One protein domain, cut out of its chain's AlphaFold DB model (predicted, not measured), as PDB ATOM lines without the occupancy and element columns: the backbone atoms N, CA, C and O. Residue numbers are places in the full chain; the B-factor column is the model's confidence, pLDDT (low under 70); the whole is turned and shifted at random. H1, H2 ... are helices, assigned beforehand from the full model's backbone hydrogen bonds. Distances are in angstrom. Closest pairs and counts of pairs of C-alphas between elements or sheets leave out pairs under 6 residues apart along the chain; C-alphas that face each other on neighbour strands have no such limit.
ATOM      1  N   MET A  45     213.121 242.191 199.384       96.19
ATOM      2  CA  MET A  45     212.290 241.118 198.827       96.19
ATOM      3  C   MET A  45     212.134 239.962 199.819       96.19
ATOM      4  O   MET A  45     211.001 239.573 200.111       96.19
ATOM      5  N   ALA A  46     213.229 239.462 200.397       97.19
ATOM      6  CA  ALA A  46     213.183 238.430 201.433       97.19
ATOM      7  C   ALA A  46     212.457 238.924 202.697       97.19
ATOM      8  O   ALA A  46     211.662 238.180 203.275       97.19
ATOM      9  N   VAL A  47     212.636 240.194 203.080       97.88
ATOM     10  CA  VAL A  47     211.874 240.815 204.178       97.88
ATOM     11  C   VAL A  47     210.376 240.860 203.854       97.88
ATOM     12  O   VAL A  47     209.559 240.453 204.678       97.88
ATOM     13  N   ASN A  48     209.974 241.291 202.654       97.31
ATOM     14  CA  ASN A  48     208.557 241.278 202.264       97.31
ATOM     15  C   ASN A  48     207.973 239.852 202.247       97.31
ATOM     16  O   ASN A  48     206.856 239.646 202.729       97.31
ATOM     17  N   ALA A  49     208.734 238.862 201.773       97.81
ATOM     18  CA  ALA A  49     208.343 237.454 201.808       97.81
ATOM     19  C   ALA A  49     208.208 236.912 203.247       97.81
ATOM     20  O   ALA A  49     207.290 236.137 203.519       97.81
ATOM     21  N   PHE A  50     209.060 237.351 204.181       98.19
ATOM     22  CA  PHE A  50     208.940 237.027 205.607       98.19
ATOM     23  C   PHE A  50     207.613 237.524 206.191       98.19
ATOM     24  O   PHE A  50     206.858 236.734 206.751       98.19
ATOM     25  N   TYR A  51     207.281 238.809 206.022       96.75
ATOM     26  CA  TYR A  51     206.046 239.365 206.592       96.75
ATOM     27  C   TYR A  51     204.776 238.882 205.885       96.75
ATOM     28  O   TYR A  51     203.746 238.747 206.545       96.75
ATOM     29  N   ALA A  52     204.839 238.531 204.596       97.69
ATOM     30  CA  ALA A  52     203.740 237.838 203.924       97.69
ATOM     31  C   ALA A  52     203.420 236.492 204.605       97.69
ATOM     32  O   ALA A  52     202.257 236.198 204.872       97.69
ATOM     33  N   ARG A  53     204.453 235.716 204.970       97.56
ATOM     34  CA  ARG A  53     204.316 234.463 205.735       97.56
ATOM     35  C   ARG A  53     203.907 234.709 207.198       97.56
ATOM     36  O   ARG A  53     203.101 233.956 207.732       97.56
ATOM     37  N   ASN A  54     204.403 235.777 207.832       95.88
ATOM     38  CA  ASN A  54     204.079 236.158 209.217       95.88
ATOM     39  C   ASN A  54     202.741 236.922 209.369       95.88
ATOM     40  O   ASN A  54     202.490 237.537 210.406       95.88
ATOM     41  N   LEU A  55     201.879 236.928 208.342       95.44
ATOM     42  CA  LEU A  55     200.576 237.616 208.340       95.44
ATOM     43  C   LEU A  55     200.669 239.118 208.697       95.44
ATOM     44  O   LEU A  55     199.812 239.649 209.400       95.44
ATOM     45  N   GLN A  56     201.737 239.786 208.244       93.50
ATOM     46  CA  GLN A  56     202.084 241.193 208.516       93.50
ATOM     47  C   GLN A  56     202.223 241.565 210.008       93.50
ATOM     48  O   GLN A  56     202.239 242.743 210.360       93.50
ATOM     49  N   LYS A  57     202.359 240.578 210.903       91.56
ATOM     50  CA  LYS A  57     202.584 240.808 212.337       91.56
ATOM     51  C   LYS A  57     204.036 241.206 212.606       91.56
ATOM     52  O   LYS A  57     204.945 240.743 211.915       91.56
ATOM     53  N   LEU A  58     204.251 241.996 213.661       91.44
ATOM     54  CA  LEU A  58     205.575 242.183 214.263       91.44
ATOM     55  C   LEU A  58     206.140 240.829 214.731       91.44
ATOM     56  O   LEU A  58     205.381 239.918 215.068       91.44
ATOM     57  N   PHE A  59     207.463 240.708 214.769       93.06
ATOM     58  CA  PHE A  59     208.171 239.489 215.171       93.06
ATOM     59  C   PHE A  59     209.201 239.764 216.279       93.06
ATOM     60  O   PHE A  59     209.241 239.068 217.292       93.06
ATOM     61  N   TRP A  60     209.982 240.836 216.141       92.31
ATOM     62  CA  TRP A  60     211.048 241.236 217.067       92.31
ATOM     63  C   TRP A  60     210.567 242.170 218.180       92.31
ATOM     64  O   TRP A  60     211.194 242.231 219.238       92.31
ATOM     65  N   PHE A  61     209.461 242.885 217.965       89.44
ATOM     66  CA  PHE A  61     208.879 243.856 218.901       89.44
ATOM     67  C   PHE A  61     207.476 243.457 219.392       89.44
ATOM     68  O   PHE A  61     206.688 244.307 219.805       89.44
ATOM     69  N   LEU A  62     207.167 242.155 219.398       85.12
ATOM     70  CA  LEU A  62     205.954 241.625 220.032       85.12
ATOM     71  C   LEU A  62     205.878 241.996 221.534       85.12
ATOM     72  O   LEU A  62     206.916 241.996 222.211       85.12
ATOM     73  N   PRO A  63     204.677 242.271 222.083       76.12
ATOM     74  CA  PRO A  63     204.495 242.531 223.511       76.12
ATOM     75  C   PRO A  63     204.963 241.369 224.400       76.12
ATOM     76  O   PRO A  63     204.768 240.200 224.072       76.12
ATOM     77  N   GLY A  64     205.538 241.700 225.558       70.00
ATOM     78  CA  GLY A  64     206.032 240.731 226.543       70.00
ATOM     79  C   GLY A  64     207.560 240.596 226.587       70.00
ATOM     80  O   GLY A  64     208.293 241.138 225.761       70.00
ATOM     81  N   SER A  65     208.062 239.877 227.592       64.44
ATOM     82  CA  SER A  65     209.499 239.789 227.899       64.44
ATOM     83  C   SER A  65     210.317 239.018 226.854       64.44
ATOM     84  O   SER A  65     211.475 239.372 226.606       64.44
ATOM     85  N   GLY A  66     209.724 238.004 226.214       78.62
ATOM     86  CA  GLY A  66     210.395 237.120 225.253       78.62
ATOM     87  C   GLY A  66     210.965 237.841 224.028       78.62
ATOM     88  O   GLY A  66     212.053 237.493 223.570       78.62
ATOM     89  N   SER A  67     210.318 238.911 223.550       85.12
ATOM     90  CA  SER A  67     210.817 239.677 222.398       85.12
ATOM     91  C   SER A  67     212.159 240.358 222.700       85.12
ATOM     92  O   SER A  67     213.070 240.327 221.874       85.12
ATOM     93  N   SER A  68     212.358 240.860 223.927       88.00
ATOM     94  CA  SER A  68     213.656 241.397 224.375       88.00
ATOM     95  C   SER A  68     214.757 240.332 224.448       88.00
ATOM     96  O   SER A  68     215.935 240.643 224.287       88.00
ATOM     97  N   GLN A  69     214.403 239.071 224.716       91.62
ATOM     98  CA  GLN A  69     215.360 237.964 224.748       91.62
ATOM     99  C   GLN A  69     215.743 237.553 223.323       91.62
ATOM    100  O   GLN A  69     216.919 237.322 223.048       91.62
ATOM    101  N   LEU A  70     214.772 237.519 222.406       94.12
ATOM    102  CA  LEU A  70     214.975 237.227 220.987       94.12
ATOM    103  C   LEU A  70     215.839 238.304 220.299       94.12
ATOM    104  O   LEU A  70     216.821 237.966 219.638       94.12
ATOM    105  N   ARG A  71     215.569 239.596 220.542       94.00
ATOM    106  CA  ARG A  71     216.424 240.704 220.065       94.00
ATOM    107  C   ARG A  71     217.856 240.614 220.606       94.00
ATOM    108  O   ARG A  71     218.805 240.741 219.833       94.00
ATOM    109  N   ARG A  72     218.028 240.285 221.895       94.31
ATOM    110  CA  ARG A  72     219.349 239.991 222.487       94.31
ATOM    111  C   ARG A  72     220.037 238.785 221.851       94.31
ATOM    112  O   ARG A  72     221.250 238.823 221.676       94.31
ATOM    113  N   ALA A  73     219.305 237.737 221.474       97.00
ATOM    114  CA  ALA A  73     219.877 236.568 220.806       97.00
ATOM    115  C   ALA A  73     220.402 236.896 219.393       97.00
ATOM    116  O   ALA A  73     221.492 236.441 219.034       97.00
ATOM    117  N   LEU A  74     219.687 237.735 218.629       97.69
ATOM    118  CA  LEU A  74     220.181 238.281 217.360       97.69
ATOM    119  C   LEU A  74     221.436 239.136 217.581       97.69
ATOM    120  O   LEU A  74     222.467 238.850 216.968       97.69
ATOM    121  N   LYS A  75     221.394 240.113 218.503       97.25
ATOM    122  CA  LYS A  75     222.554 240.975 218.792       97.25
ATOM    123  C   LYS A  75     223.783 240.154 219.197       97.25
ATOM    124  O   LYS A  75     224.825 240.316 218.580       97.25
ATOM    125  N   GLN A  76     223.647 239.209 220.133       97.44
ATOM    126  CA  GLN A  76     224.733 238.312 220.565       97.44
ATOM    127  C   GLN A  76     225.343 237.502 219.410       97.44
ATOM    128  O   GLN A  76     226.540 237.213 219.416       97.44
ATOM    129  N   SER A  77     224.538 237.136 218.410       97.94
ATOM    130  CA  SER A  77     225.017 236.401 217.235       97.94
ATOM    131  C   SER A  77     225.828 237.304 216.301       97.94
ATOM    132  O   SER A  77     226.890 236.898 215.829       97.94
ATOM    133  N   ILE A  78     225.379 238.548 216.108       98.31
ATOM    134  CA  ILE A  78     226.079 239.574 215.325       98.31
ATOM    135  C   ILE A  78     227.352 240.058 216.048       98.31
ATOM    136  O   ILE A  78     228.393 240.178 215.414       98.31
ATOM    137  N   ASP A  79     227.322 240.243 217.372       96.94
ATOM    138  CA  ASP A  79     228.512 240.496 218.206       96.94
ATOM    139  C   ASP A  79     229.574 239.401 217.995       96.94
ATOM    140  O   ASP A  79     230.770 239.674 217.899       96.94
ATOM    141  N   SER A  80     229.118 238.152 217.866       95.62
ATOM    142  CA  SER A  80     229.963 236.975 217.658       95.62
ATOM    143  C   SER A  80     230.423 236.779 216.206       95.62
ATOM    144  O   SER A  80     231.131 235.805 215.938       95.62
ATOM    145  N   SER A  81     230.048 237.646 215.254       96.38
ATOM    146  CA  SER A  81     230.249 237.410 213.813       96.38
ATOM    147  C   SER A  81     231.715 237.160 213.435       96.38
ATOM    148  O   SER A  81     231.994 236.343 212.557       96.38
ATOM    149  N   ILE A  82     232.664 237.798 214.126       93.38
ATOM    150  CA  ILE A  82     234.103 237.651 213.857       93.38
ATOM    151  C   ILE A  82     234.566 236.189 213.962       93.38
ATOM    152  O   ILE A  82     235.299 235.721 213.095       93.38
ATOM    153  N   TYR A  83     234.041 235.420 214.924       92.19
ATOM    154  CA  TYR A  83     234.343 233.991 215.078       92.19
ATOM    155  C   TYR A  83     233.797 233.131 213.928       92.19
ATOM    156  O   TYR A  83     234.244 232.006 213.728       92.19
ATOM    157  N   PHE A  84     232.823 233.641 213.170       94.62
ATOM    158  CA  PHE A  84     232.308 233.013 211.955       94.62
ATOM    159  C   PHE A  84     233.111 233.432 210.708       94.62
ATOM    160  O   PHE A  84     232.810 232.936 209.625       94.62
ATOM    161  N   GLY A  85     234.098 234.330 210.814       93.69
ATOM    162  CA  GLY A  85     234.705 234.987 209.654       93.69
ATOM    163  C   GLY A  85     233.726 235.949 208.966       93.69
ATOM    164  O   GLY A  85     233.651 235.976 207.740       93.69
ATOM    165  N   LEU A  86     232.922 236.674 209.752       96.19
ATOM    166  CA  LEU A  86     231.888 237.606 209.293       96.19
ATOM    167  C   LEU A  86     232.043 238.980 209.972       96.19
ATOM    168  O   LEU A  86     232.501 239.086 211.111       96.19
ATOM    169  N   THR A  87     231.630 240.042 209.283       94.88
ATOM    170  CA  THR A  87     231.801 241.444 209.707       94.88
ATOM    171  C   THR A  87     230.475 241.990 210.231       94.88
ATOM    172  O   THR A  87     229.505 242.028 209.478       94.88
ATOM    173  N   LYS A  88     230.418 242.384 211.511       96.19
ATOM    174  CA  LYS A  88     229.160 242.703 212.214       96.19
ATOM    175  C   LYS A  88     228.405 243.883 211.597       96.19
ATOM    176  O   LYS A  88     227.179 243.908 211.603       96.19
ATOM    177  N   GLU A  89     229.144 244.824 211.018       95.44
ATOM    178  CA  GLU A  89     228.644 246.028 210.358       95.44
ATOM    179  C   GLU A  89     227.719 245.707 209.165       95.44
ATOM    180  O   GLU A  89     226.857 246.514 208.839       95.44
ATOM    181  N   ASN A  90     227.815 244.501 208.584       95.62
ATOM    182  CA  ASN A  90     226.961 244.020 207.488       95.62
ATOM    183  C   ASN A  90     225.541 243.587 207.931       95.62
ATOM    184  O   ASN A  90     224.831 242.961 207.147       95.62
ATOM    185  N   TYR A  91     225.154 243.811 209.192       97.25
ATOM    186  CA  TYR A  91     223.894 243.320 209.776       97.25
ATOM    187  C   TYR A  91     223.177 244.415 210.594       97.25
ATOM    188  O   TYR A  91     222.718 244.169 211.709       97.25
ATOM    189  N   HIS A  92     223.142 245.651 210.074       95.44
ATOM    190  CA  HIS A  92     222.523 246.834 210.710       95.44
ATOM    191  C   HIS A  92     222.942 247.061 212.174       95.44
ATOM    192  O   HIS A  92     222.129 247.455 213.014       95.44
ATOM    193  N   TYR A  93     224.216 246.794 212.491       94.50
ATOM    194  CA  TYR A  93     224.714 246.634 213.864       94.50
ATOM    195  C   TYR A  93     224.334 247.771 214.824       94.50
ATOM    196  O   TYR A  93     223.964 247.502 215.967       94.50
ATOM    197  N   ASP A  94     224.387 249.024 214.372       89.75
ATOM    198  CA  ASP A  94     224.074 250.190 215.204       89.75
ATOM    199  C   ASP A  94     222.588 250.241 215.591       89.75
ATOM    200  O   ASP A  94     222.242 250.577 216.725       89.75
ATOM    201  N   ILE A  95     221.698 249.846 214.673       88.44
ATOM    202  CA  ILE A  95     220.249 249.784 214.902       88.44
ATOM    203  C   ILE A  95     219.917 248.564 215.758       88.44
ATOM    204  O   ILE A  95     219.209 248.697 216.757       88.44
ATOM    205  N   VAL A  96     220.486 247.397 215.437       92.00
ATOM    206  CA  VAL A  96     220.305 246.189 216.254       92.00
ATOM    207  C   VAL A  96     220.772 246.443 217.688       92.00
ATOM    208  O   VAL A  96     220.042 246.141 218.626       92.00
ATOM    209  N   SER A  97     221.925 247.089 217.880       89.88
ATOM    210  CA  SER A  97     222.439 247.451 219.205       89.88
ATOM    211  C   SER A  97     221.545 248.459 219.935       89.88
ATOM    212  O   SER A  97     221.250 248.266 221.111       89.88
ATOM    213  N   LYS A  98     221.082 249.513 219.247       84.88
ATOM    214  CA  LYS A  98     220.285 250.601 219.840       84.88
ATOM    215  C   LYS A  98     218.863 250.193 220.248       84.88
ATOM    216  O   LYS A  98     218.323 250.779 221.182       84.88
ATOM    217  N   PHE A  99     218.258 249.222 219.563       84.31
ATOM    218  CA  PHE A  99     216.882 248.764 219.818       84.31
ATOM    219  C   PHE A  99     216.821 247.331 220.403       84.31
ATOM    220  O   PHE A  99     215.749 246.731 220.494       84.31
ATOM    221  N   CYS A 100     217.968 246.769 220.805       84.94
ATOM    222  CA  CYS A 100     218.076 245.448 221.431       84.94
ATOM    223  C   CYS A 100     217.283 245.376 222.747       84.94
ATOM    224  O   CYS A 100     216.330 244.603 222.881       84.94
ATOM    225  N   GLU A 101     217.654 246.232 223.696       75.62
ATOM    226  CA  GLU A 101     217.048 246.302 225.024       75.62
ATOM    227  C   GLU A 101     215.639 246.920 224.991       75.62
ATOM    228  O   GLU A 101     215.254 247.565 224.010       75.62
ATOM    229  N   PRO A 102     214.813 246.721 226.034       63.69
ATOM    230  CA  PRO A 102     213.582 247.485 226.188       63.69
ATOM    231  C   PRO A 102     213.913 248.958 226.466       63.69
ATOM    232  O   PRO A 102     214.337 249.314 227.564       63.69
ATOM    233  N   ALA A 103     213.686 249.838 225.490       53.03
ATOM    234  CA  ALA A 103     213.612 251.264 225.781       53.03
ATOM    235  C   ALA A 103     212.365 251.551 226.628       53.03
ATOM    236  O   ALA A 103     211.273 251.068 226.322       53.03
ATOM    237  N   ASN A 104     212.517 252.388 227.655       47.91
ATOM    238  CA  ASN A 104     211.385 252.887 228.427       47.91
ATOM    239  C   ASN A 104     210.481 253.756 227.531       47.91
ATOM    240  O   ASN A 104     210.783 254.915 227.251       47.91
ATOM    241  N   THR A 105     209.363 253.166 227.096       48.38
ATOM    242  CA  THR A 105     208.088 253.849 226.808       48.38
ATOM    243  C   THR A 105     208.108 255.042 225.831       48.38
ATOM    244  O   THR A 105     207.340 255.976 226.031       48.38
ATOM    245  N   TYR A 106     208.924 255.038 224.763       46.81
ATOM    246  CA  TYR A 106     208.928 256.135 223.766       46.81
ATOM    247  C   TYR A 106     209.150 255.717 222.293       46.81
ATOM    248  O   TYR A 106     209.878 256.363 221.538       46.81
ATOM    249  N   TYR A 107     208.460 254.667 221.836       54.00
ATOM    250  CA  TYR A 107     208.349 254.359 220.403       54.00
ATOM    251  C   TYR A 107     206.931 254.639 219.885       54.00
ATOM    252  O   TYR A 107     205.963 254.116 220.425       54.00
ATOM    253  N   LYS A 108     206.817 255.449 218.823       59.16
ATOM    254  CA  LYS A 108     205.591 255.567 218.009       59.16
ATOM    255  C   LYS A 108     205.462 254.331 217.111       59.16
ATOM    256  O   LYS A 108     206.487 253.814 216.670       59.16
ATOM    257  N   ASP A 109     204.249 253.904 216.770       60.38
ATOM    258  CA  ASP A 109     204.019 252.624 216.071       60.38
ATOM    259  C   ASP A 109     204.764 252.502 214.730       60.38
ATOM    260  O   ASP A 109     205.360 251.468 214.431       60.38
ATOM    261  N   SER A 110     204.840 253.590 213.956       60.91
ATOM    262  CA  SER A 110     205.606 253.635 212.699       60.91
ATOM    263  C   SER A 110     207.111 253.389 212.883       60.91
ATOM    264  O   SER A 110     207.761 252.843 211.990       60.91
ATOM    265  N   ASN A 111     207.672 253.731 214.048       71.44
ATOM    266  CA  ASN A 111     209.064 253.440 214.386       71.44
ATOM    267  C   ASN A 111     209.259 251.960 214.754       71.44
ATOM    268  O   ASN A 111     210.322 251.411 214.469       71.44
ATOM    269  N   LEU A 112     208.253 251.309 215.356       78.69
ATOM    270  CA  LEU A 112     208.309 249.884 215.697       78.69
ATOM    271  C   LEU A 112     208.299 249.013 214.441       78.69
ATOM    272  O   LEU A 112     209.178 248.171 214.295       78.69
ATOM    273  N   THR A 113     207.379 249.251 213.501       83.12
ATOM    274  CA  THR A 113     207.303 248.473 212.249       83.12
ATOM    275  C   THR A 113     208.590 248.576 211.425       83.12
ATOM    276  O   THR A 113     209.055 247.576 210.878       83.12
ATOM    277  N   ASN A 114     209.212 249.758 211.374       86.44
ATOM    278  CA  ASN A 114     210.493 249.939 210.689       86.44
ATOM    279  C   ASN A 114     211.642 249.215 211.412       86.44
ATOM    280  O   ASN A 114     212.428 248.530 210.759       86.44
ATOM    281  N   ALA A 115     211.720 249.302 212.745       87.62
ATOM    282  CA  ALA A 115     212.730 248.581 213.521       87.62
ATOM    283  C   ALA A 115     212.574 247.053 213.403       87.62
ATOM    284  O   ALA A 115     213.565 246.353 213.209       87.62
ATOM    285  N   ASP A 116     211.344 246.532 213.450       92.25
ATOM    286  CA  ASP A 116     211.040 245.104 213.283       92.25
ATOM    287  C   ASP A 116     211.528 244.597 211.914       92.25
ATOM    288  O   ASP A 116     212.229 243.588 211.838       92.25
ATOM    289  N   ARG A 117     211.263 245.360 210.842       94.88
ATOM    290  CA  ARG A 117     211.718 245.038 209.480       94.88
ATOM    291  C   ARG A 117     213.242 245.059 209.333       94.88
ATOM    292  O   ARG A 117     213.777 244.167 208.684       94.88
ATOM    293  N   VAL A 118     213.941 246.013 209.956       94.94
ATOM    294  CA  VAL A 118     215.420 246.070 209.954       94.94
ATOM    295  C   VAL A 118     216.036 244.916 210.756       94.94
ATOM    296  O   VAL A 118     217.042 244.348 210.338       94.94
ATOM    297  N   PHE A 119     215.421 244.505 211.871       95.94
ATOM    298  CA  PHE A 119     215.846 243.306 212.606       95.94
ATOM    299  C   PHE A 119     215.645 242.028 211.778       95.94
ATOM    300  O   PHE A 119     216.516 241.160 211.773       95.94
ATOM    301  N   THR A 120     214.536 241.926 211.039       97.69
ATOM    302  CA  THR A 120     214.282 240.820 210.104       97.69
ATOM    303  C   THR A 120     215.318 240.781 208.981       97.69
ATOM    304  O   THR A 120     215.866 239.715 208.714       97.69
ATOM    305  N   ASP A 121     215.650 241.923 208.376       98.25
ATOM    306  CA  ASP A 121     216.687 242.041 207.341       98.25
ATOM    307  C   ASP A 121     218.067 241.598 207.863       98.25
ATOM    308  O   ASP A 121     218.693 240.693 207.305       98.25
ATOM    309  N   ALA A 122     218.484 242.129 209.019       98.25
ATOM    310  CA  ALA A 122     219.721 241.737 209.695       98.25
ATOM    311  C   ALA A 122     219.768 240.233 210.020       98.25
ATOM    312  O   ALA A 122     220.799 239.588 209.819       98.25
ATOM    313  N   ALA A 123     218.658 239.651 210.486       98.50
ATOM    314  CA  ALA A 123     218.566 238.226 210.797       98.50
ATOM    315  C   ALA A 123     218.608 237.341 209.543       98.50
ATOM    316  O   ALA A 123     219.328 236.341 209.541       98.50
ATOM    317  N   ILE A 124     217.899 237.707 208.467       98.62
ATOM    318  CA  ILE A 124     217.947 237.017 207.167       98.62
ATOM    319  C   ILE A 124     219.372 237.047 206.613       98.62
ATOM    320  O   ILE A 124     219.902 236.005 206.212       98.62
ATOM    321  N   LYS A 125     220.017 238.219 206.633       98.31
ATOM    322  CA  LYS A 125     221.367 238.419 206.104       98.31
ATOM    323  C   LYS A 125     222.424 237.673 206.921       98.31
ATOM    324  O   LYS A 125     223.269 236.991 206.339       98.31
ATOM    325  N   PHE A 126     222.345 237.726 208.252       98.69
ATOM    326  CA  PHE A 126     223.238 236.985 209.146       98.69
ATOM    327  C   PHE A 126     223.065 235.469 208.997       98.69
ATOM    328  O   PHE A 126     224.042 234.754 208.781       98.69
ATOM    329  N   CYS A 127     221.827 234.965 209.038       98.62
ATOM    330  CA  CYS A 127     221.552 233.536 208.882       98.62
ATOM    331  C   CYS A 127     221.987 233.025 207.499       98.62
ATOM    332  O   CYS A 127     222.599 231.961 207.405       98.62
ATOM    333  N   SER A 128     221.766 233.808 206.438       98.31
ATOM    334  CA  SER A 128     222.273 233.500 205.097       98.31
ATOM    335  C   SER A 128     223.797 233.361 205.083       98.31
ATOM    336  O   SER A 128     224.306 232.340 204.631       98.31
ATOM    337  N   ASP A 129     224.535 234.334 205.622       98.31
ATOM    338  CA  ASP A 129     226.004 234.318 205.630       98.31
ATOM    339  C   ASP A 129     226.592 233.200 206.525       98.31
ATOM    340  O   ASP A 129     227.669 232.671 206.237       98.31
ATOM    341  N   VAL A 130     225.884 232.795 207.587       98.31
ATOM    342  CA  VAL A 130     226.239 231.637 208.435       98.31
ATOM    343  C   VAL A 130     225.972 230.297 207.739       98.31
ATOM    344  O   VAL A 130     226.687 229.329 208.007       98.31
ATOM    345  N   TYR A 131     224.993 230.243 206.832       98.25
ATOM    346  CA  TYR A 131     224.614 229.046 206.080       98.25
ATOM    347  C   TYR A 131     225.442 228.857 204.800       98.25
ATOM    348  O   TYR A 131     226.108 227.834 204.650       98.25
ATOM    349  N   LYS A 132     225.448 229.852 203.900       96.12
ATOM    350  CA  LYS A 132     226.080 229.785 202.566       96.12
ATOM    351  C   LYS A 132     227.392 230.559 202.428       96.12
ATOM    352  O   LYS A 132     228.021 230.499 201.378       96.12
ATOM    353  N   GLY A 133     227.836 231.251 203.479       96.56
ATOM    354  CA  GLY A 133     229.062 232.050 203.465       96.56
ATOM    355  C   GLY A 133     228.893 233.433 202.827       96.56
ATOM    356  O   GLY A 133     228.020 233.666 201.993       96.56
ATOM    357  N   ALA A 134     229.753 234.369 203.228       95.88
ATOM    358  CA  ALA A 134     229.774 235.741 202.729       95.88
ATOM    359  C   ALA A 134     230.908 235.983 201.718       95.88
ATOM    360  O   ALA A 134     231.949 235.329 201.753       95.88
ATOM    361  N   ASN A 135     230.753 237.014 200.876       92.81
ATOM    362  CA  ASN A 135     231.794 237.522 199.963       92.81
ATOM    363  C   ASN A 135     232.330 236.506 198.924       92.81
ATOM    364  O   ASN A 135     233.436 236.685 198.407       92.81
ATOM    365  N   ILE A 136     231.564 235.463 198.588       93.19
ATOM    366  CA  ILE A 136     232.019 234.354 197.731       93.19
ATOM    367  C   ILE A 136     232.497 234.824 196.349       93.19
ATOM    368  O   ILE A 136     233.544 234.371 195.894       93.19
ATOM    369  N   SER A 137     231.839 235.813 195.737       90.19
ATOM    370  CA  SER A 137     232.213 236.409 194.439       90.19
ATOM    371  C   SER A 137     233.572 237.135 194.409       90.19
ATOM    372  O   SER A 137     234.047 237.530 193.346       90.19
ATOM    373  N   LYS A 138     234.245 237.308 195.558       88.94
ATOM    374  CA  LYS A 138     235.649 237.768 195.626       88.94
ATOM    375  C   LYS A 138     236.647 236.605 195.476       88.94
ATOM    376  O   LYS A 138     237.826 236.820 195.170       88.94
ATOM    377  N   TRP A 139     236.186 235.368 195.667       85.25
ATOM    378  CA  TRP A 139     236.988 234.141 195.742       85.25
ATOM    379  C   TRP A 139     236.693 233.152 194.620       85.25
ATOM    380  O   TRP A 139     237.624 232.618 194.022       85.25
ATOM    381  N   ILE A 140     235.419 232.958 194.309       90.25
ATOM    382  CA  ILE A 140     234.937 232.295 193.106       90.25
ATOM    383  C   ILE A 140     234.722 233.385 192.052       90.25
ATOM    384  O   ILE A 140     234.111 234.410 192.343       90.25
ATOM    385  N   ASN A 141     235.274 233.200 190.853       89.31
ATOM    386  CA  ASN A 141     235.043 234.097 189.726       89.31
ATOM    387  C   ASN A 141     233.725 233.718 189.024       89.31
ATOM    388  O   ASN A 141     232.791 234.505 189.057       89.31
ATOM    389  N   SER A 142     233.623 232.511 188.455       91.69
ATOM    390  CA  SER A 142     232.363 231.976 187.904       91.69
ATOM    391  C   SER A 142     231.709 230.998 188.885       91.69
ATOM    392  O   SER A 142     232.401 230.121 189.406       91.69
ATOM    393  N   ASP A 143     230.406 231.152 189.134       93.06
ATOM    394  CA  ASP A 143     229.596 230.277 189.990       93.06
ATOM    395  C   ASP A 143     228.407 229.705 189.199       93.06
ATOM    396  O   ASP A 143     227.379 230.358 189.016       93.06
ATOM    397  N   GLU A 144     228.553 228.463 188.727       92.56
ATOM    398  CA  GLU A 144     227.489 227.712 188.050       92.56
ATOM    399  C   GLU A 144     226.379 227.235 188.997       92.56
ATOM    400  O   GLU A 144     225.337 226.760 188.536       92.56
ATOM    401  N   ILE A 145     226.598 227.279 190.312       94.19
ATOM    402  CA  ILE A 145     225.875 226.468 191.292       94.19
ATOM    403  C   ILE A 145     224.809 227.296 192.013       94.19
ATOM    404  O   ILE A 145     223.637 226.917 192.007       94.19
ATOM    405  N   SER A 146     225.182 228.430 192.623       93.81
ATOM    406  CA  SER A 146     224.339 229.102 193.629       93.81
ATOM    407  C   SER A 146     222.961 229.542 193.131       93.81
ATOM    408  O   SER A 146     221.984 229.410 193.872       93.81
ATOM    409  N   ASN A 147     222.828 229.957 191.870       92.38
ATOM    410  CA  ASN A 147     221.531 230.373 191.316       92.38
ATOM    411  C   ASN A 147     220.494 229.230 191.289       92.38
ATOM    412  O   ASN A 147     219.299 229.493 191.336       92.38
ATOM    413  N   LYS A 148     220.927 227.958 191.260       94.12
ATOM    414  CA  LYS A 148     220.038 226.775 191.289       94.12
ATOM    415  C   LYS A 148     219.522 226.442 192.697       94.12
ATOM    416  O   LYS A 148     218.626 225.613 192.836       94.12
ATOM    417  N   TYR A 149     220.093 227.064 193.728       95.31
ATOM    418  CA  TYR A 149     219.760 226.834 195.137       95.31
ATOM    419  C   TYR A 149     219.107 228.050 195.806       95.31
ATOM    420  O   TYR A 149     218.380 227.871 196.780       95.31
ATOM    421  N   GLN A 150     219.285 229.254 195.246       94.06
ATOM    422  CA  GLN A 150     218.821 230.536 195.786       94.06
ATOM    423  C   GLN A 150     217.415 230.502 196.409       94.06
ATOM    424  O   GLN A 150     217.283 230.821 197.589       94.06
ATOM    425  N   ASP A 151     216.384 230.084 195.669       95.12
ATOM    426  CA  ASP A 151     214.998 230.092 196.167       95.12
ATOM    427  C   ASP A 151     214.783 229.109 197.326       95.12
ATOM    428  O   ASP A 151     214.109 229.420 198.308       95.12
ATOM    429  N   LYS A 152     215.408 227.928 197.242       96.81
ATOM    430  CA  LYS A 152     215.362 226.880 198.272       96.81
ATOM    431  C   LYS A 152     216.105 227.303 199.539       96.81
ATOM    432  O   LYS A 152     215.663 226.989 200.643       96.81
ATOM    433  N   ASP A 153     217.222 228.006 199.388       96.94
ATOM    434  CA  ASP A 153     218.001 228.524 200.507       96.94
ATOM    435  C   ASP A 153     217.278 229.689 201.185       96.94
ATOM    436  O   ASP A 153     217.192 229.710 202.410       96.94
ATOM    437  N   ILE A 154     216.705 230.619 200.411       96.56
ATOM    438  CA  ILE A 154     215.857 231.692 200.945       96.56
ATOM    439  C   ILE A 154     214.666 231.082 201.689       96.56
ATOM    440  O   ILE A 154     214.440 231.442 202.842       96.56
ATOM    441  N   ASP A 155     213.953 230.111 201.106       97.88
ATOM    442  CA  ASP A 155     212.845 229.445 201.796       97.88
ATOM    443  C   ASP A 155     213.289 228.785 203.108       97.88
ATOM    444  O   ASP A 155     212.667 229.002 204.146       97.88
ATOM    445  N   PHE A 156     214.406 228.051 203.098       98.06
ATOM    446  CA  PHE A 156     214.965 227.415 204.291       98.06
ATOM    447  C   PHE A 156     215.336 228.432 205.386       98.06
ATOM    448  O   PHE A 156     215.074 228.176 206.566       98.06
ATOM    449  N   ILE A 157     215.895 229.592 205.013       98.50
ATOM    450  CA  ILE A 157     216.202 230.679 205.952       98.50
ATOM    451  C   ILE A 157     214.919 231.310 206.511       98.50
ATOM    452  O   ILE A 157     214.775 231.402 207.730       98.50
ATOM    453  N   LEU A 158     213.961 231.691 205.657       98.50
ATOM    454  CA  LEU A 158     212.707 232.326 206.085       98.50
ATOM    455  C   LEU A 158     211.861 231.386 206.952       98.50
ATOM    456  O   LEU A 158     211.430 231.767 208.040       98.50
ATOM    457  N   SER A 159     211.664 230.143 206.511       98.31
ATOM    458  CA  SER A 159     210.907 229.118 207.237       98.31
ATOM    459  C   SER A 159     211.562 228.758 208.578       98.31
ATOM    460  O   SER A 159     210.856 228.510 209.554       98.31
ATOM    461  N   GLY A 160     212.899 228.775 208.661       98.31
ATOM    462  CA  GLY A 160     213.633 228.580 209.912       98.31
ATOM    463  C   GLY A 160     213.532 229.762 210.882       98.31
ATOM    464  O   GLY A 160     213.333 229.548 212.081       98.31
ATOM    465  N   LEU A 161     213.587 231.002 210.382       98.06
ATOM    466  CA  LEU A 161     213.371 232.206 211.193       98.06
ATOM    467  C   LEU A 161     211.940 232.276 211.740       98.06
ATOM    468  O   LEU A 161     211.771 232.532 212.925       98.06
ATOM    469  N   LEU A 162     210.917 231.971 210.936       97.00
ATOM    470  CA  LEU A 162     209.512 231.970 211.381       97.00
ATOM    471  C   LEU A 162     209.247 230.966 212.518       97.00
ATOM    472  O   LEU A 162     208.438 231.229 213.404       97.00
ATOM    473  N   GLN A 163     209.960 229.837 212.529       96.31
ATOM    474  CA  GLN A 163     209.915 228.849 213.619       96.31
ATOM    475  C   GLN A 163     210.733 229.276 214.853       96.31
ATOM    476  O   GLN A 163     210.584 228.694 215.926       96.31
ATOM    477  N   SER A 164     211.573 230.306 214.731       95.25
ATOM    478  CA  SER A 164     212.491 230.802 215.764       95.25
ATOM    479  C   SER A 164     211.884 231.935 216.604       95.25
ATOM    480  O   SER A 164     212.525 232.952 216.850       95.25
ATOM    481  N   SER A 165     210.640 231.760 217.059       87.62
ATOM    482  CA  SER A 165     209.847 232.775 217.780       87.62
ATOM    483  C   SER A 165     210.365 233.159 219.180       87.62
ATOM    484  O   SER A 165     209.702 233.905 219.897       87.62
ATOM    485  N   ASP A 166     211.497 232.607 219.617       93.44
ATOM    486  CA  ASP A 166     212.122 232.869 220.912       93.44
ATOM    487  C   ASP A 166     213.648 232.695 220.848       93.44
ATOM    488  O   ASP A 166     214.211 232.146 219.897       93.44
ATOM    489  N   ALA A 167     214.324 233.183 221.889       95.19
ATOM    490  CA  ALA A 167     215.779 233.228 221.980       95.19
ATOM    491  C   ALA A 167     216.469 231.854 221.931       95.19
ATOM    492  O   ALA A 167     217.629 231.784 221.519       95.19
ATOM    493  N   THR A 168     215.793 230.783 222.357       96.88
ATOM    494  CA  THR A 168     216.352 229.426 222.378       96.88
ATOM    495  C   THR A 168     216.257 228.817 220.988       96.88
ATOM    496  O   THR A 168     217.292 228.486 220.407       96.88
ATOM    497  N   LYS A 169     215.055 228.799 220.390       97.12
ATOM    498  CA  LYS A 169     214.850 228.287 219.023       97.12
ATOM    499  C   LYS A 169     215.702 229.033 217.992       97.12
ATOM    500  O   LYS A 169     216.264 228.410 217.096       97.12
ATOM    501  N   TYR A 170     215.873 230.349 218.151       98.00
ATOM    502  CA  TYR A 170     216.766 231.140 217.300       98.00
ATOM    503  C   TYR A 170     218.235 230.693 217.404       98.00
ATOM    504  O   TYR A 170     218.906 230.519 216.385       98.00
ATOM    505  N   LYS A 171     218.745 230.443 218.618       97.94
ATOM    506  CA  LYS A 171     220.123 229.957 218.822       97.94
ATOM    507  C   LYS A 171     220.316 228.533 218.296       97.94
ATOM    508  O   LYS A 171     221.337 228.249 217.669       97.94
ATOM    509  N   GLU A 172     219.329 227.660 218.481       98.06
ATOM    510  CA  GLU A 172     219.300 226.318 217.887       98.06
ATOM    511  C   GLU A 172     219.296 226.373 216.354       98.06
ATOM    512  O   GLU A 172     220.020 225.613 215.706       98.06
ATOM    513  N   PHE A 173     218.539 227.300 215.760       98.56
ATOM    514  CA  PHE A 173     218.516 227.504 214.318       98.56
ATOM    515  C   PHE A 173     219.873 227.990 213.789       98.56
ATOM    516  O   PHE A 173     220.443 227.323 212.929       98.56
ATOM    517  N   VAL A 174     220.452 229.055 214.357       98.19
ATOM    518  CA  VAL A 174     221.796 229.552 213.988       98.19
ATOM    519  C   VAL A 174     222.878 228.475 214.161       98.19
ATOM    520  O   VAL A 174     223.814 228.399 213.364       98.19
ATOM    521  N   SER A 175     222.747 227.595 215.158       96.69
ATOM    522  CA  SER A 175     223.609 226.416 215.306       96.69
ATOM    523  C   SER A 175     223.418 225.420 214.148       96.69
ATOM    524  O   SER A 175     224.385 225.026 213.497       96.69
ATOM    525  N   ARG A 176     222.163 225.082 213.824       97.06
ATOM    526  CA  ARG A 176     221.759 224.150 212.754       97.06
ATOM    527  C   ARG A 176     222.102 224.619 211.332       97.06
ATOM    528  O   ARG A 176     222.164 223.777 210.439       97.06
ATOM    529  N   LEU A 177     222.328 225.916 211.115       97.81
ATOM    530  CA  LEU A 177     222.781 226.468 209.830       97.81
ATOM    531  C   LEU A 177     224.251 226.168 209.511       97.81
ATOM    532  O   LEU A 177     224.646 226.261 208.352       97.81
ATOM    533  N   GLN A 178     225.072 225.832 210.506       96.56
ATOM    534  CA  GLN A 178     226.510 225.677 210.302       96.56
ATOM    535  C   GLN A 178     226.890 224.300 209.728       96.56
ATOM    536  O   GLN A 178     226.278 223.290 210.095       96.56
ATOM    537  N   PRO A 179     227.948 224.228 208.895       94.81
ATOM    538  CA  PRO A 179     228.562 222.967 208.503       94.81
ATOM    539  C   PRO A 179     228.980 222.107 209.701       94.81
ATOM    540  O   PRO A 179     229.415 222.610 210.742       94.81
ATOM    541  N   LYS A 180     228.858 220.786 209.539       90.38
ATOM    542  CA  LYS A 180     229.162 219.782 210.574       90.38
ATOM    543  C   LYS A 180     230.461 219.015 210.314       90.38
ATOM    544  O   LYS A 180     230.800 218.112 211.082       90.38
ATOM    545  N   ASP A 181     231.190 219.356 209.258       86.00
ATOM    546  CA  ASP A 181     232.467 218.735 208.926       86.00
ATOM    547  C   ASP A 181     233.591 219.138 209.907       86.00
ATOM    548  O   ASP A 181     233.438 220.027 210.753       86.00
ATOM    549  N   ILE A 182     234.710 218.412 209.856       89.25
ATOM    550  CA  ILE A 182     235.858 218.653 210.739       89.25
ATOM    551  C   ILE A 182     236.654 219.898 210.328       89.25
ATOM    552  O   ILE A 182     237.069 220.655 211.207       89.25
ATOM    553  N   ASP A 183     236.805 220.158 209.027       88.75
ATOM    554  CA  ASP A 183     237.603 221.270 208.507       88.75
ATOM    555  C   ASP A 183     236.973 222.617 208.910       88.75
ATOM    556  O   ASP A 183     237.675 223.519 209.366       88.75
ATOM    557  N   TYR A 184     235.641 222.736 208.869       93.75
ATOM    558  CA  TYR A 184     234.894 223.889 209.379       93.75
ATOM    559  C   TYR A 184     235.125 224.120 210.878       93.75
ATOM    560  O   TYR A 184     235.345 225.261 211.291       93.75
ATOM    561  N   ARG A 185     235.117 223.066 211.709       94.06
ATOM    562  CA  ARG A 185     235.395 223.196 213.155       94.06
ATOM    563  C   ARG A 185     236.833 223.628 213.429       94.06
ATOM    564  O   ARG A 185     237.049 224.478 214.289       94.06
ATOM    565  N   VAL A 186     237.801 223.090 212.688       93.50
ATOM    566  CA  VAL A 186     239.208 223.507 212.786       93.50
ATOM    567  C   VAL A 186     239.356 224.973 212.370       93.50
ATOM    568  O   VAL A 186     239.956 225.753 213.105       93.50
ATOM    569  N   LEU A 187     238.727 225.394 211.267       94.31
ATOM    570  CA  LEU A 187     238.703 226.797 210.838       94.31
ATOM    571  C   LEU A 187     238.035 227.721 211.874       94.31
ATOM    572  O   LEU A 187     238.523 228.827 212.088       94.31
ATOM    573  N   ARG A 188     236.967 227.279 212.559       94.12
ATOM    574  CA  ARG A 188     236.355 228.024 213.679       94.12
ATOM    575  C   ARG A 188     237.332 228.239 214.839       94.12
ATOM    576  O   ARG A 188     237.356 229.350 215.364       94.12
ATOM    577  N   SER A 189     238.116 227.223 215.219       93.38
ATOM    578  CA  SER A 189     239.151 227.365 216.259       93.38
ATOM    579  C   SER A 189     240.237 228.327 215.799       93.38
ATOM    580  O   SER A 189     240.406 229.376 216.404       93.38
ATOM    581  N   LEU A 190     240.866 228.056 214.650       92.69
ATOM    582  CA  LEU A 190     241.976 228.861 214.131       92.69
ATOM    583  C   LEU A 190     241.614 230.346 213.966       92.69
ATOM    584  O   LEU A 190     242.478 231.202 214.141       92.69
ATOM    585  N   ILE A 191     240.355 230.673 213.645       92.50
ATOM    586  CA  ILE A 191     239.871 232.061 213.639       92.50
ATOM    587  C   ILE A 191     239.798 232.632 215.057       92.50
ATOM    588  O   ILE A 191     240.290 233.737 215.259       92.50
ATOM    589  N   ALA A 192     239.227 231.907 216.023       91.88
ATOM    590  CA  ALA A 192     239.181 232.335 217.423       91.88
ATOM    591  C   ALA A 192     240.591 232.575 217.992       91.88
ATOM    592  O   ALA A 192     240.851 233.642 218.546       91.88
ATOM    593  N   ASP A 193     241.505 231.636 217.745       90.25
ATOM    594  CA  ASP A 193     242.913 231.668 218.159       90.25
ATOM    595  C   ASP A 193     243.714 232.797 217.462       90.25
ATOM    596  O   ASP A 193     244.766 233.215 217.941       90.25
ATOM    597  N   SER A 194     243.211 233.325 216.334       88.62
ATOM    598  CA  SER A 194     243.829 234.423 215.569       88.62
ATOM    599  C   SER A 194     243.280 235.820 215.896       88.62
ATOM    600  O   SER A 194     243.795 236.807 215.361       88.62
ATOM    601  N   ILE A 195     242.236 235.956 216.722       84.44
ATOM    602  CA  ILE A 195     241.665 237.274 217.051       84.44
ATOM    603  C   ILE A 195     242.659 238.068 217.910       84.44
ATOM    604  O   ILE A 195     243.038 237.650 218.999       84.44
ATOM    605  N   GLY A 196     243.086 239.228 217.402       78.31
ATOM    606  CA  GLY A 196     244.150 240.047 217.996       78.31
ATOM    607  C   GLY A 196     245.562 239.759 217.459       78.31
ATOM    608  O   GLY A 196     246.491 240.476 217.817       78.31
ATOM    609  N   SER A 197     245.723 238.763 216.578       70.50
ATOM    610  CA  SER A 197     246.986 238.426 215.898       70.50
ATOM    611  C   SER A 197     247.062 239.020 214.473       70.50
ATOM    612  O   SER A 197     246.213 239.827 214.085       70.50
ATOM    613  N   ASP A 198     248.086 238.670 213.677       65.38
ATOM    614  CA  ASP A 198     248.343 239.297 212.365       65.38
ATOM    615  C   ASP A 198     247.145 239.199 211.398       65.38
ATOM    616  O   ASP A 198     246.719 238.131 210.942       65.38
ATOM    617  N   SER A 199     246.692 240.389 210.999       64.44
ATOM    618  CA  SER A 199     245.717 240.699 209.955       64.44
ATOM    619  C   SER A 199     245.846 239.928 208.630       64.44
ATOM    620  O   SER A 199     244.870 239.870 207.875       64.44
ATOM    621  N   LYS A 200     247.017 239.370 208.290       64.25
ATOM    622  CA  LYS A 200     247.207 238.550 207.082       64.25
ATOM    623  C   LYS A 200     246.626 237.144 207.238       64.25
ATOM    624  O   LYS A 200     245.891 236.702 206.354       64.25
ATOM    625  N   ASN A 201     246.884 236.476 208.361       72.31
ATOM    626  CA  ASN A 201     246.456 235.090 208.581       72.31
ATOM    627  C   ASN A 201     244.929 234.988 208.691       72.31
ATOM    628  O   ASN A 201     244.303 234.167 208.014       72.31
ATOM    629  N   ILE A 202     244.307 235.902 209.444       83.50
ATOM    630  CA  ILE A 202     242.849 235.924 209.624       83.50
ATOM    631  C   ILE A 202     242.084 236.145 208.306       83.50
ATOM    632  O   ILE A 202     240.976 235.632 208.160       83.50
ATOM    633  N   LYS A 203     242.669 236.816 207.298       86.19
ATOM    634  CA  LYS A 203     242.058 236.964 205.959       86.19
ATOM    635  C   LYS A 203     241.987 235.635 205.201       86.19
ATOM    636  O   LYS A 203     240.951 235.338 204.611       86.19
ATOM    637  N   GLY A 204     243.051 234.829 205.242       87.31
ATOM    638  CA  GLY A 204     243.080 233.498 204.620       87.31
ATOM    639  C   GLY A 204     242.108 232.519 205.285       87.31
ATOM    640  O   GLY A 204     241.361 231.817 204.601       87.31
ATOM    641  N   LEU A 205     242.041 232.539 206.619       90.44
ATOM    642  CA  LEU A 205     241.067 231.759 207.389       90.44
ATOM    643  C   LEU A 205     239.620 232.208 207.113       90.44
ATOM    644  O   LEU A 205     238.754 231.370 206.867       90.44
ATOM    645  N   THR A 206     239.371 233.521 207.058       92.44
ATOM    646  CA  THR A 206     238.060 234.114 206.725       92.44
ATOM    647  C   THR A 206     237.591 233.732 205.319       92.44
ATOM    648  O   THR A 206     236.418 233.415 205.127       92.44
ATOM    649  N   ALA A 207     238.488 233.720 204.330       91.44
ATOM    650  CA  ALA A 207     238.174 233.224 202.992       91.44
ATOM    651  C   ALA A 207     237.798 231.735 203.026       91.44
ATOM    652  O   ALA A 207     236.766 231.334 202.490       91.44
ATOM    653  N   SER A 208     238.614 230.935 203.715       92.25
ATOM    654  CA  SER A 208     238.464 229.480 203.785       92.25
ATOM    655  C   SER A 208     237.146 229.070 204.445       92.25
ATOM    656  O   SER A 208     236.407 228.281 203.869       92.25
ATOM    657  N   ILE A 209     236.788 229.649 205.600       95.00
ATOM    658  CA  ILE A 209     235.559 229.272 206.320       95.00
ATOM    659  C   ILE A 209     234.277 229.623 205.550       95.00
ATOM    660  O   ILE A 209     233.299 228.876 205.600       95.00
ATOM    661  N   ASN A 210     234.281 230.734 204.806       96.62
ATOM    662  CA  ASN A 210     233.145 231.120 203.973       96.62
ATOM    663  C   ASN A 210     233.037 230.232 202.724       96.62
ATOM    664  O   ASN A 210     231.931 229.822 202.383       96.62
ATOM    665  N   LEU A 211     234.160 229.843 202.109       94.50
ATOM    666  CA  LEU A 211     234.169 228.836 201.040       94.50
ATOM    667  C   LEU A 211     233.701 227.456 201.535       94.50
ATOM    668  O   LEU A 211     232.945 226.796 200.830       94.50
ATOM    669  N   THR A 212     234.062 227.035 202.754       94.31
ATOM    670  CA  THR A 212     233.575 225.769 203.336       94.31
ATOM    671  C   THR A 212     232.056 225.772 203.533       94.31
ATOM    672  O   THR A 212     231.413 224.772 203.219       94.31
ATOM    673  N   ARG A 213     231.454 226.886 203.982       96.75
ATOM    674  CA  ARG A 213     229.983 227.052 204.007       96.75
ATOM    675  C   ARG A 213     229.375 226.974 202.614       96.75
ATOM    676  O   ARG A 213     228.433 226.216 202.394       96.75
ATOM    677  N   TRP A 214     229.943 227.730 201.678       96.31
ATOM    678  CA  TRP A 214     229.459 227.790 200.306       96.31
ATOM    679  C   TRP A 214     229.528 226.417 199.609       96.31
ATOM    680  O   TRP A 214     228.580 226.049 198.935       96.31
ATOM    681  N   ILE A 215     230.530 225.571 199.870       93.81
ATOM    682  CA  ILE A 215     230.525 224.177 199.380       93.81
ATOM    683  C   ILE A 215     229.460 223.324 200.102       93.81
ATOM    684  O   ILE A 215     228.714 222.590 199.455       93.81
ATOM    685  N   ASN A 216     229.362 223.419 201.435       93.19
ATOM    686  CA  ASN A 216     228.468 222.576 202.240       93.19
ATOM    687  C   ASN A 216     226.968 222.818 201.976       93.19
ATOM    688  O   ASN A 216     226.197 221.858 201.950       93.19
ATOM    689  N   HIS A 217     226.521 224.072 201.806       95.12
ATOM    690  CA  HIS A 217     225.080 224.384 201.779       95.12
ATOM    691  C   HIS A 217     224.318 223.719 200.616       95.12
ATOM    692  O   HIS A 217     223.150 223.361 200.778       95.12
ATOM    693  N   PHE A 218     225.006 223.446 199.500       94.25
ATOM    694  CA  PHE A 218     224.465 222.722 198.346       94.25
ATOM    695  C   PHE A 218     224.090 221.262 198.634       94.25
ATOM    696  O   PHE A 218     223.245 220.704 197.930       94.25
TER     697      PHE A 218
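This is residues 45 to 218 of the 365 residues of the protein "YkuD domain-containing protein" of Bacteroidetes bacterium (UniProt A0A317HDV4). One long helix, H6, runs through the body, with H1 and H7 packed on one side of it, H2, H4 and H5 on another, and H8 packed on H2 and H7. At the end of H6, a hairpin of H9 and H10 closes off the body: the last residues of H10 meet those of H6 in a corner, and little H3 reaches H9. The printed part has 174 residues with ten named helices, H1 to H10 in chain order, and no named strand; the class is all helix. It is compact, with a radius of gyration of the C-alphas of 16.7 A and spans of 46 by 38 by 25 A.

H1, residues 45 to 53, touches residues 117 to 124 of the hub H6, residues 109 to 132, closest at the C-alphas of Val 47 and Asp 121, 5.9 A. H2, residues 65 to 79, and H6 only just touch, with 3 pairs of C-alphas within 8 A, closest at Leu 74 and Ala 123, 6.8 A. H3 is residues 81 to 84. H4, residues 88 to 91, touches H6 with the C-alphas of Tyr 91 and Ala 122 closest, 4.5 A. H5, residues 93 to 98, forms a helical hairpin with H6, closest C-alphas Val 96 and Phe 119, 6.4 A. H7, residues 150 to 163, touches H6 at a steep tilt of 56 degrees, opposite ways, closest C-alphas Ile 124 and Ile 157, 6.7 A. H8, residues 167 to 176, touches H2, closest C-alphas Leu 70 and Ala 167, 4.2 A. H9, residues 182 to 193, touches H3, closest C-alphas Tyr 83 and Ala 192, 5.6 A. H10, residues 199 to 217, forms a helical hairpin with H9 at a shallow tilt of 28 degrees, closest C-alphas Leu 187 and Ile 209, 6.0 A. H10 is about perpendicular to H6, at 89 degrees, and touches it with residues 210 to 217 alone. H6 and H9 are apart. Every O i to N i+4 pair is within hydrogen-bond range in H1, H2 and H5 to H9, and 13 of 15 are in H10; H3 and H4 are too short for such a pair.

H1 begins at C-alpha 45, (212.290, 241.118, 198.827). H2 measures 21.4 A from first to last C-alpha, H6 34.5 A, H7 20.0 A and H10 27.5 A. H10 ends at C-alpha 217, (225.080, 224.384, 201.779).

The two C-alphas farthest apart, of Thr 105 and Ser 142, are 50.8 A apart. The printed part has no cut. The links H1 to H2 and H6 to H7 are long. pLDDT is under 70 at residue 65, residues 102 to 110 and residues 198 to 200.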